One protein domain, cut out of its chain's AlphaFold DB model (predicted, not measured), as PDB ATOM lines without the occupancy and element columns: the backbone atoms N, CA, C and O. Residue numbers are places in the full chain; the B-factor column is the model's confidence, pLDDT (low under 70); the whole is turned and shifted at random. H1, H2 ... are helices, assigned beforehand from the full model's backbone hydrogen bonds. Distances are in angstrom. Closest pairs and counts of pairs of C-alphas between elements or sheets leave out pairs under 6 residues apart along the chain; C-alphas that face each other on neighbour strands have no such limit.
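Overview. This is residues 79 to 129 of the 401 residues of an uncharacterized protein of Arabis nemorensis (UniProt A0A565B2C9). A long helix, H1, is crossed in its second half by the shorter H3, with the small helix H2 in the turn between them. Residues 79 to 89, of which 81 to 89 belong to H1, stick out as a free arm. The printed part has 51 residues, with three named helices in the order H1, H2, H3 and no named strand; the class is all helix. It is only just loose, close to compact, with a radius of gyration of the C-alphas of 12.2 A and spans of 35 by 24 by 16 A.

Arrangement. H1, residues 81 to 101, touches H3, residues 114 to 129, about perpendicular at 84 degrees. H1 touches H3 with residues 94 to 98 alone, and H3 touches H1 with residues 117 to 122 alone; the closest C-alphas of the two helices, those of Leu 94 and Leu 118, are 6.6 A apart. H2, residues 105 to 109, is close to H1 but not clearly touching, the closest C-alphas being those of Phe 99 and Tyr 108, 6.2 A apart. H2 and H3 meet only through their link. Every O i to N i+4 pair is within hydrogen-bond range in H1 and H2; in H3, 11 of 12 are.

Along the chain. H1 begins at C-alpha 81 (-40.963, 39.509, 17.113) and is 30.3 A long, H2 6.1 A. H3, 22.4 A, ends at C-alpha 129 (-47.883, 22.546, 35.902).

Size, cuts and confidence. The C-alphas farthest apart, of Asp 80 and Asn 103, are 36.1 A apart. The printed part has no cut, and both links are tight. In this predicted model pLDDT is under 70 at residue 79 and residues 125 to 129.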
ATOM      1  N   ALA A  79     -47.251  38.259  13.250       68.81
ATOM      2  CA  ALA A  79     -45.819  38.153  12.964       68.81
ATOM      3  C   ALA A  79     -44.969  39.160  13.766       68.81
ATOM      4  O   ALA A  79     -44.058  39.782  13.236       68.81
ATOM      5  N   ASP A  80     -45.305  39.344  15.039       80.88
ATOM      6  CA  ASP A  80     -44.574  40.184  15.971       80.88
ATOM      7  C   ASP A  80     -43.362  39.423  16.528       80.88
ATOM      8  O   ASP A  80     -43.453  38.229  16.855       80.88
ATOM      9  N   ASP A  81     -42.228  40.107  16.673       78.75
ATOM     10  CA  ASP A  81     -40.963  39.509  17.113       78.75
ATOM     11  C   ASP A  81     -41.084  38.896  18.516       78.75
ATOM     12  O   ASP A  81     -40.531  37.824  18.790       78.75
ATOM     13  N   ALA A  82     -41.902  39.498  19.386       83.69
ATOM     14  CA  ALA A  82     -42.204  38.956  20.709       83.69
ATOM     15  C   ALA A  82     -43.001  37.639  20.644       83.69
ATOM     16  O   ALA A  82     -42.790  36.730  21.454       83.69
ATOM     17  N   SER A  83     -43.909  37.506  19.674       82.50
ATOM     18  CA  SER A  83     -44.681  36.276  19.457       82.50
ATOM     19  C   SER A  83     -43.784  35.176  18.896       82.50
ATOM     20  O   SER A  83     -43.778  34.055  19.409       82.50
ATOM     21  N   LYS A  84     -42.942  35.513  17.915       85.19
ATOM     22  CA  LYS A  84     -41.938  34.609  17.343       85.19
ATOM     23  C   LYS A  84     -40.965  34.083  18.403       85.19
ATOM     24  O   LYS A  84     -40.697  32.880  18.432       85.19
ATOM     25  N   ALA A  85     -40.497  34.943  19.309       87.50
ATOM     26  CA  ALA A  85     -39.638  34.549  20.426       87.50
ATOM     27  C   ALA A  85     -40.321  33.521  21.348       87.50
ATOM     28  O   ALA A  85     -39.739  32.476  21.648       87.50
ATOM     29  N   LYS A  86     -41.592  33.745  21.710       88.81
ATOM     30  CA  LYS A  86     -42.379  32.793  22.517       88.81
ATOM     31  C   LYS A  86     -42.532  31.439  21.819       88.81
ATOM     32  O   LYS A  86     -42.342  30.404  22.458       88.81
ATOM     33  N   TYR A  87     -42.826  31.423  20.518       88.94
ATOM     34  CA  TYR A  87     -42.896  30.177  19.746       88.94
ATOM     35  C   TYR A  87     -41.555  29.452  19.688       88.94
ATOM     36  O   TYR A  87     -41.526  28.228  19.793       88.94
ATOM     37  N   MET A  88     -40.447  30.184  19.570       91.00
ATOM     38  CA  MET A  88     -39.108  29.600  19.583       91.00
ATOM     39  C   MET A  88     -38.776  28.968  20.941       91.00
ATOM     40  O   MET A  88     -38.235  27.864  20.996       91.00
ATOM     41  N   ASP A  89     -39.147  29.619  22.043       92.19
ATOM     42  CA  ASP A  89     -38.964  29.075  23.390       92.19
ATOM     43  C   ASP A  89     -39.812  27.823  23.630       92.19
ATOM     44  O   ASP A  89     -39.340  26.845  24.218       92.19
ATOM     45  N   VAL A  90     -41.058  27.825  23.150       92.81
ATOM     46  CA  VAL A  90     -41.932  26.646  23.198       92.81
ATOM     47  C   VAL A  90     -41.361  25.524  22.333       92.81
ATOM     48  O   VAL A  90     -41.266  24.394  22.809       92.81
ATOM     49  N   ALA A  91     -40.913  25.820  21.111       94.50
ATOM     50  CA  ALA A  91     -40.292  24.844  20.220       94.50
ATOM     51  C   ALA A  91     -39.027  24.229  20.835       94.50
ATOM     52  O   ALA A  91     -38.859  23.013  20.779       94.50
ATOM     53  N   ARG A  92     -38.182  25.034  21.496       94.94
ATOM     54  CA  ARG A  92     -36.996  24.559  22.227       94.94
ATOM     55  C   ARG A  92     -37.378  23.595  23.351       94.94
ATOM     56  O   ARG A  92     -36.831  22.503  23.432       94.94
ATOM     57  N   ARG A  93     -38.362  23.957  24.179       93.94
ATOM     58  CA  ARG A  93     -38.838  23.111  25.292       93.94
ATOM     59  C   ARG A  93     -39.485  21.811  24.814       93.94
ATOM     60  O   ARG A  93     -39.347  20.782  25.472       93.94
ATOM     61  N   LEU A  94     -40.218  21.859  23.704       95.06
ATOM     62  CA  LEU A  94     -40.825  20.677  23.099       95.06
ATOM     63  C   LEU A  94     -39.773  19.769  22.462       95.06
ATOM     64  O   LEU A  94     -39.856  18.559  22.639       95.06
ATOM     65  N   GLU A  95     -38.769  20.334  21.789       95.31
ATOM     66  CA  GLU A  95     -37.628  19.574  21.273       95.31
ATOM     67  C   GLU A  95     -36.869  18.882  22.403       95.31
ATOM     68  O   GLU A  95     -36.604  17.690  22.310       95.31
ATOM     69  N   GLU A  96     -36.585  19.585  23.501       94.56
ATOM     70  CA  GLU A  96     -35.940  18.991  24.674       94.56
ATOM     71  C   GLU A  96     -36.759  17.842  25.272       94.56
ATOM     72  O   GLU A  96     -36.191  16.824  25.664       94.56
ATOM     73  N   GLY A  97     -38.086  17.990  25.338       93.50
ATOM     74  CA  GLY A  97     -38.983  16.916  25.760       93.50
ATOM     75  C   GLY A  97     -38.914  15.718  24.815       93.50
ATOM     76  O   GLY A  97     -38.753  14.594  25.278       93.50
ATOM     77  N   LEU A  98     -38.965  15.967  23.505       94.50
ATOM     78  CA  LEU A  98     -38.885  14.944  22.464       94.50
ATOM     79  C   LEU A  98     -37.551  14.186  22.511       94.50
ATOM     80  O   LEU A  98     -37.532  12.963  22.440       94.50
ATOM     81  N   PHE A  99     -36.444  14.909  22.674       93.50
ATOM     82  CA  PHE A  99     -35.102  14.343  22.758       93.50
ATOM     83  C   PHE A  99     -34.926  13.449  23.991       93.50
ATOM     84  O   PHE A  99     -34.229  12.447  23.919       93.50
ATOM     85  N   LYS A 100     -35.573  13.785  25.114       92.75
ATOM     86  CA  LYS A 100     -35.526  12.979  26.346       92.75
ATOM     87  C   LYS A 100     -36.351  11.697  26.271       92.75
ATOM     88  O   LYS A 100     -36.009  10.737  26.947       92.75
ATOM     89  N   VAL A 101     -37.454  11.705  25.521       90.94
ATOM     90  CA  VAL A 101     -38.349  10.537  25.414       90.94
ATOM     91  C   VAL A 101     -37.996   9.618  24.250       90.94
ATOM     92  O   VAL A 101     -38.448   8.477  24.228       90.94
ATOM     93  N   ALA A 102     -37.226  10.101  23.273       90.44
ATOM     94  CA  ALA A 102     -36.806   9.297  22.140       90.44
ATOM     95  C   ALA A 102     -35.685   8.328  22.539       90.44
ATOM     96  O   ALA A 102     -34.649   8.740  23.056       90.44
ATOM     97  N   ASN A 103     -35.874   7.041  22.241       88.81
ATOM     98  CA  ASN A 103     -34.877   6.002  22.528       88.81
ATOM     99  C   ASN A 103     -33.808   5.886  21.431       88.81
ATOM    100  O   ASN A 103     -32.719   5.375  21.680       88.81
ATOM    101  N   THR A 104     -34.109   6.345  20.211       92.19
ATOM    102  CA  THR A 104     -33.186   6.305  19.069       92.19
ATOM    103  C   THR A 104     -33.268   7.586  18.237       92.19
ATOM    104  O   THR A 104     -34.220   8.366  18.340       92.19
ATOM    105  N   LYS A 105     -32.265   7.814  17.378       90.56
ATOM    106  CA  LYS A 105     -32.215   8.969  16.465       90.56
ATOM    107  C   LYS A 105     -33.374   8.953  15.464       90.56
ATOM    108  O   LYS A 105     -33.905  10.008  15.116       90.56
ATOM    109  N   GLU A 106     -33.756   7.770  15.005       91.62
ATOM    110  CA  GLU A 106     -34.841   7.540  14.052       91.62
ATOM    111  C   GLU A 106     -36.173   7.880  14.701       91.62
ATOM    112  O   GLU A 106     -36.959   8.621  14.114       91.62
ATOM    113  N   ASP A 107     -36.392   7.418  15.939       91.06
ATOM    114  CA  ASP A 107     -37.579   7.789  16.697       91.06
ATOM    115  C   ASP A 107     -37.606   9.300  16.944       91.06
ATOM    116  O   ASP A 107     -38.611   9.957  16.680       91.06
ATOM    117  N   TYR A 108     -36.487   9.903  17.339       94.00
ATOM    118  CA  TYR A 108     -36.377  11.352  17.515       94.00
ATOM    119  C   TYR A 108     -36.746  12.131  16.232       94.00
ATOM    120  O   TYR A 108     -37.504  13.099  16.301       94.00
ATOM    121  N   MET A 109     -36.298  11.681  15.054       92.06
ATOM    122  CA  MET A 109     -36.596  12.297  13.747       92.06
ATOM    123  C   MET A 109     -37.920  11.890  13.115       92.06
ATOM    124  O   MET A 109     -38.271  12.419  12.053       92.06
ATOM    125  N   ASN A 110     -38.653  10.960  13.721       93.19
ATOM    126  CA  ASN A 110     -39.820  10.383  13.087       93.19
ATOM    127  C   ASN A 110     -40.926  11.432  12.903       93.19
ATOM    128  O   ASN A 110     -41.569  11.869  13.861       93.19
ATOM    129  N   GLN A 111     -41.144  11.816  11.643       89.25
ATOM    130  CA  GLN A 111     -42.102  12.849  11.253       89.25
ATOM    131  C   GLN A 111     -43.543  12.355  11.377       89.25
ATOM    132  O   GLN A 111     -44.414  13.123  11.774       89.25
ATOM    133  N   SER A 112     -43.780  11.065  11.115       91.75
ATOM    134  CA  SER A 112     -45.120  10.469  11.180       91.75
ATOM    135  C   SER A 112     -45.708  10.509  12.594       91.75
ATOM    136  O   SER A 112     -46.912  10.661  12.769       91.75
ATOM    137  N   THR A 113     -44.849  10.447  13.615       92.19
ATOM    138  CA  THR A 113     -45.243  10.478  15.028       92.19
ATOM    139  C   THR A 113     -44.940  11.816  15.698       92.19
ATOM    140  O   THR A 113     -45.140  11.962  16.905       92.19
ATOM    141  N   LEU A 114     -44.442  12.812  14.960       93.44
ATOM    142  CA  LEU A 114     -43.985  14.071  15.546       93.44
ATOM    143  C   LEU A 114     -45.148  14.858  16.155       93.44
ATOM    144  O   LEU A 114     -45.127  15.169  17.342       93.44
ATOM    145  N   GLU A 115     -46.194  15.127  15.379       93.06
ATOM    146  CA  GLU A 115     -47.374  15.852  15.860       93.06
ATOM    147  C   GLU A 115     -48.058  15.219  17.084       93.06
ATOM    148  O   GLU A 115     -48.280  15.943  18.061       93.06
ATOM    149  N   PRO A 116     -48.375  13.907  17.110       92.00
ATOM    150  CA  PRO A 116     -49.010  13.301  18.279       92.00
ATOM    151  C   PRO A 116     -48.095  13.292  19.512       92.00
ATOM    152  O   PRO A 116     -48.582  13.491  20.630       92.00
ATOM    153  N   ARG A 117     -46.773  13.138  19.343       93.19
ATOM    154  CA  ARG A 117     -45.815  13.250  20.457       93.19
ATOM    155  C   ARG A 117     -45.748  14.674  21.003       93.19
ATOM    156  O   ARG A 117     -45.807  14.856  22.216       93.19
ATOM    157  N   LEU A 118     -45.724  15.688  20.138       93.75
ATOM    158  CA  LEU A 118     -45.791  17.092  20.556       93.75
ATOM    159  C   LEU A 118     -47.110  17.403  21.273       93.75
ATOM    160  O   LEU A 118     -47.098  18.026  22.331       93.75
ATOM    161  N   ALA A 119     -48.242  16.924  20.754       91.12
ATOM    162  CA  ALA A 119     -49.544  17.095  21.396       91.12
ATOM    163  C   ALA A 119     -49.585  16.440  22.786       91.12
ATOM    164  O   ALA A 119     -50.114  17.029  23.730       91.12
ATOM    165  N   SER A 120     -48.984  15.257  22.926       90.75
ATOM    166  CA  SER A 120     -48.858  14.553  24.205       90.75
ATOM    167  C   SER A 120     -47.973  15.319  25.189       90.75
ATOM    168  O   SER A 120     -48.345  15.464  26.349       90.75
ATOM    169  N   LEU A 121     -46.858  15.896  24.728       91.31
ATOM    170  CA  LEU A 121     -45.990  16.750  25.547       91.31
ATOM    171  C   LEU A 121     -46.704  18.031  25.998       91.31
ATOM    172  O   LEU A 121     -46.573  18.435  27.152       91.31
ATOM    173  N   ILE A 122     -47.499  18.651  25.124       89.25
ATOM    174  CA  ILE A 122     -48.288  19.843  25.462       89.25
ATOM    175  C   ILE A 122     -49.366  19.493  26.496       89.25
ATOM    176  O   ILE A 122     -49.451  20.154  27.531       89.25
ATOM    177  N   LYS A 123     -50.153  18.432  26.266       83.81
ATOM    178  CA  LYS A 123     -51.219  17.987  27.183       83.81
ATOM    179  C   LYS A 123     -50.667  17.499  28.526       83.81
ATOM    180  O   LYS A 123     -51.166  17.896  29.574       83.81
ATOM    181  N   GLY A 124     -49.603  16.697  28.509       74.12
ATOM    182  CA  GLY A 124     -48.938  16.193  29.712       74.12
ATOM    183  C   GLY A 124     -48.293  17.304  30.543       74.12
ATOM    184  O   GLY A 124     -48.317  17.256  31.772       74.12
ATOM    185  N   ARG A 125     -47.778  18.363  29.908       65.44
ATOM    186  CA  ARG A 125     -47.224  19.524  30.620       65.44
ATOM    187  C   ARG A 125     -48.297  20.335  31.350       65.44
ATOM    188  O   ARG A 125     -48.005  20.850  32.426       65.44
ATOM    189  N   GLN A 126     -49.525  20.413  30.827       59.69
ATOM    190  CA  GLN A 126     -50.628  21.063  31.549       59.69
ATOM    191  C   GLN A 126     -50.907  20.363  32.886       59.69
ATOM    192  O   GLN A 126     -51.041  21.034  33.903       59.69
ATOM    193  N   LEU A 127     -50.877  19.027  32.916       54.47
ATOM    194  CA  LEU A 127     -51.059  18.238  34.143       54.47
ATOM    195  C   LEU A 127     -49.885  18.398  35.133       54.47
ATOM    196  O   LEU A 127     -50.094  18.462  36.341       54.47
ATOM    197  N   ASN A 128     -48.651  18.535  34.636       52.56
ATOM    198  CA  ASN A 128     -47.459  18.720  35.475       52.56
ATOM    199  C   ASN A 128     -47.307  20.149  36.041       52.56
ATOM    200  O   ASN A 128     -46.682  20.335  37.086       52.56
ATOM    201  N   ASN A 129     -47.897  21.165  35.402       51.22
ATOM    202  CA  ASN A 129     -47.883  22.546  35.902       51.22
ATOM    203  C   ASN A 129     -48.792  22.760  37.130       51.22
ATOM    204  O   ASN A 129     -48.508  23.652  37.928       51.22
TER     205      ASN A 129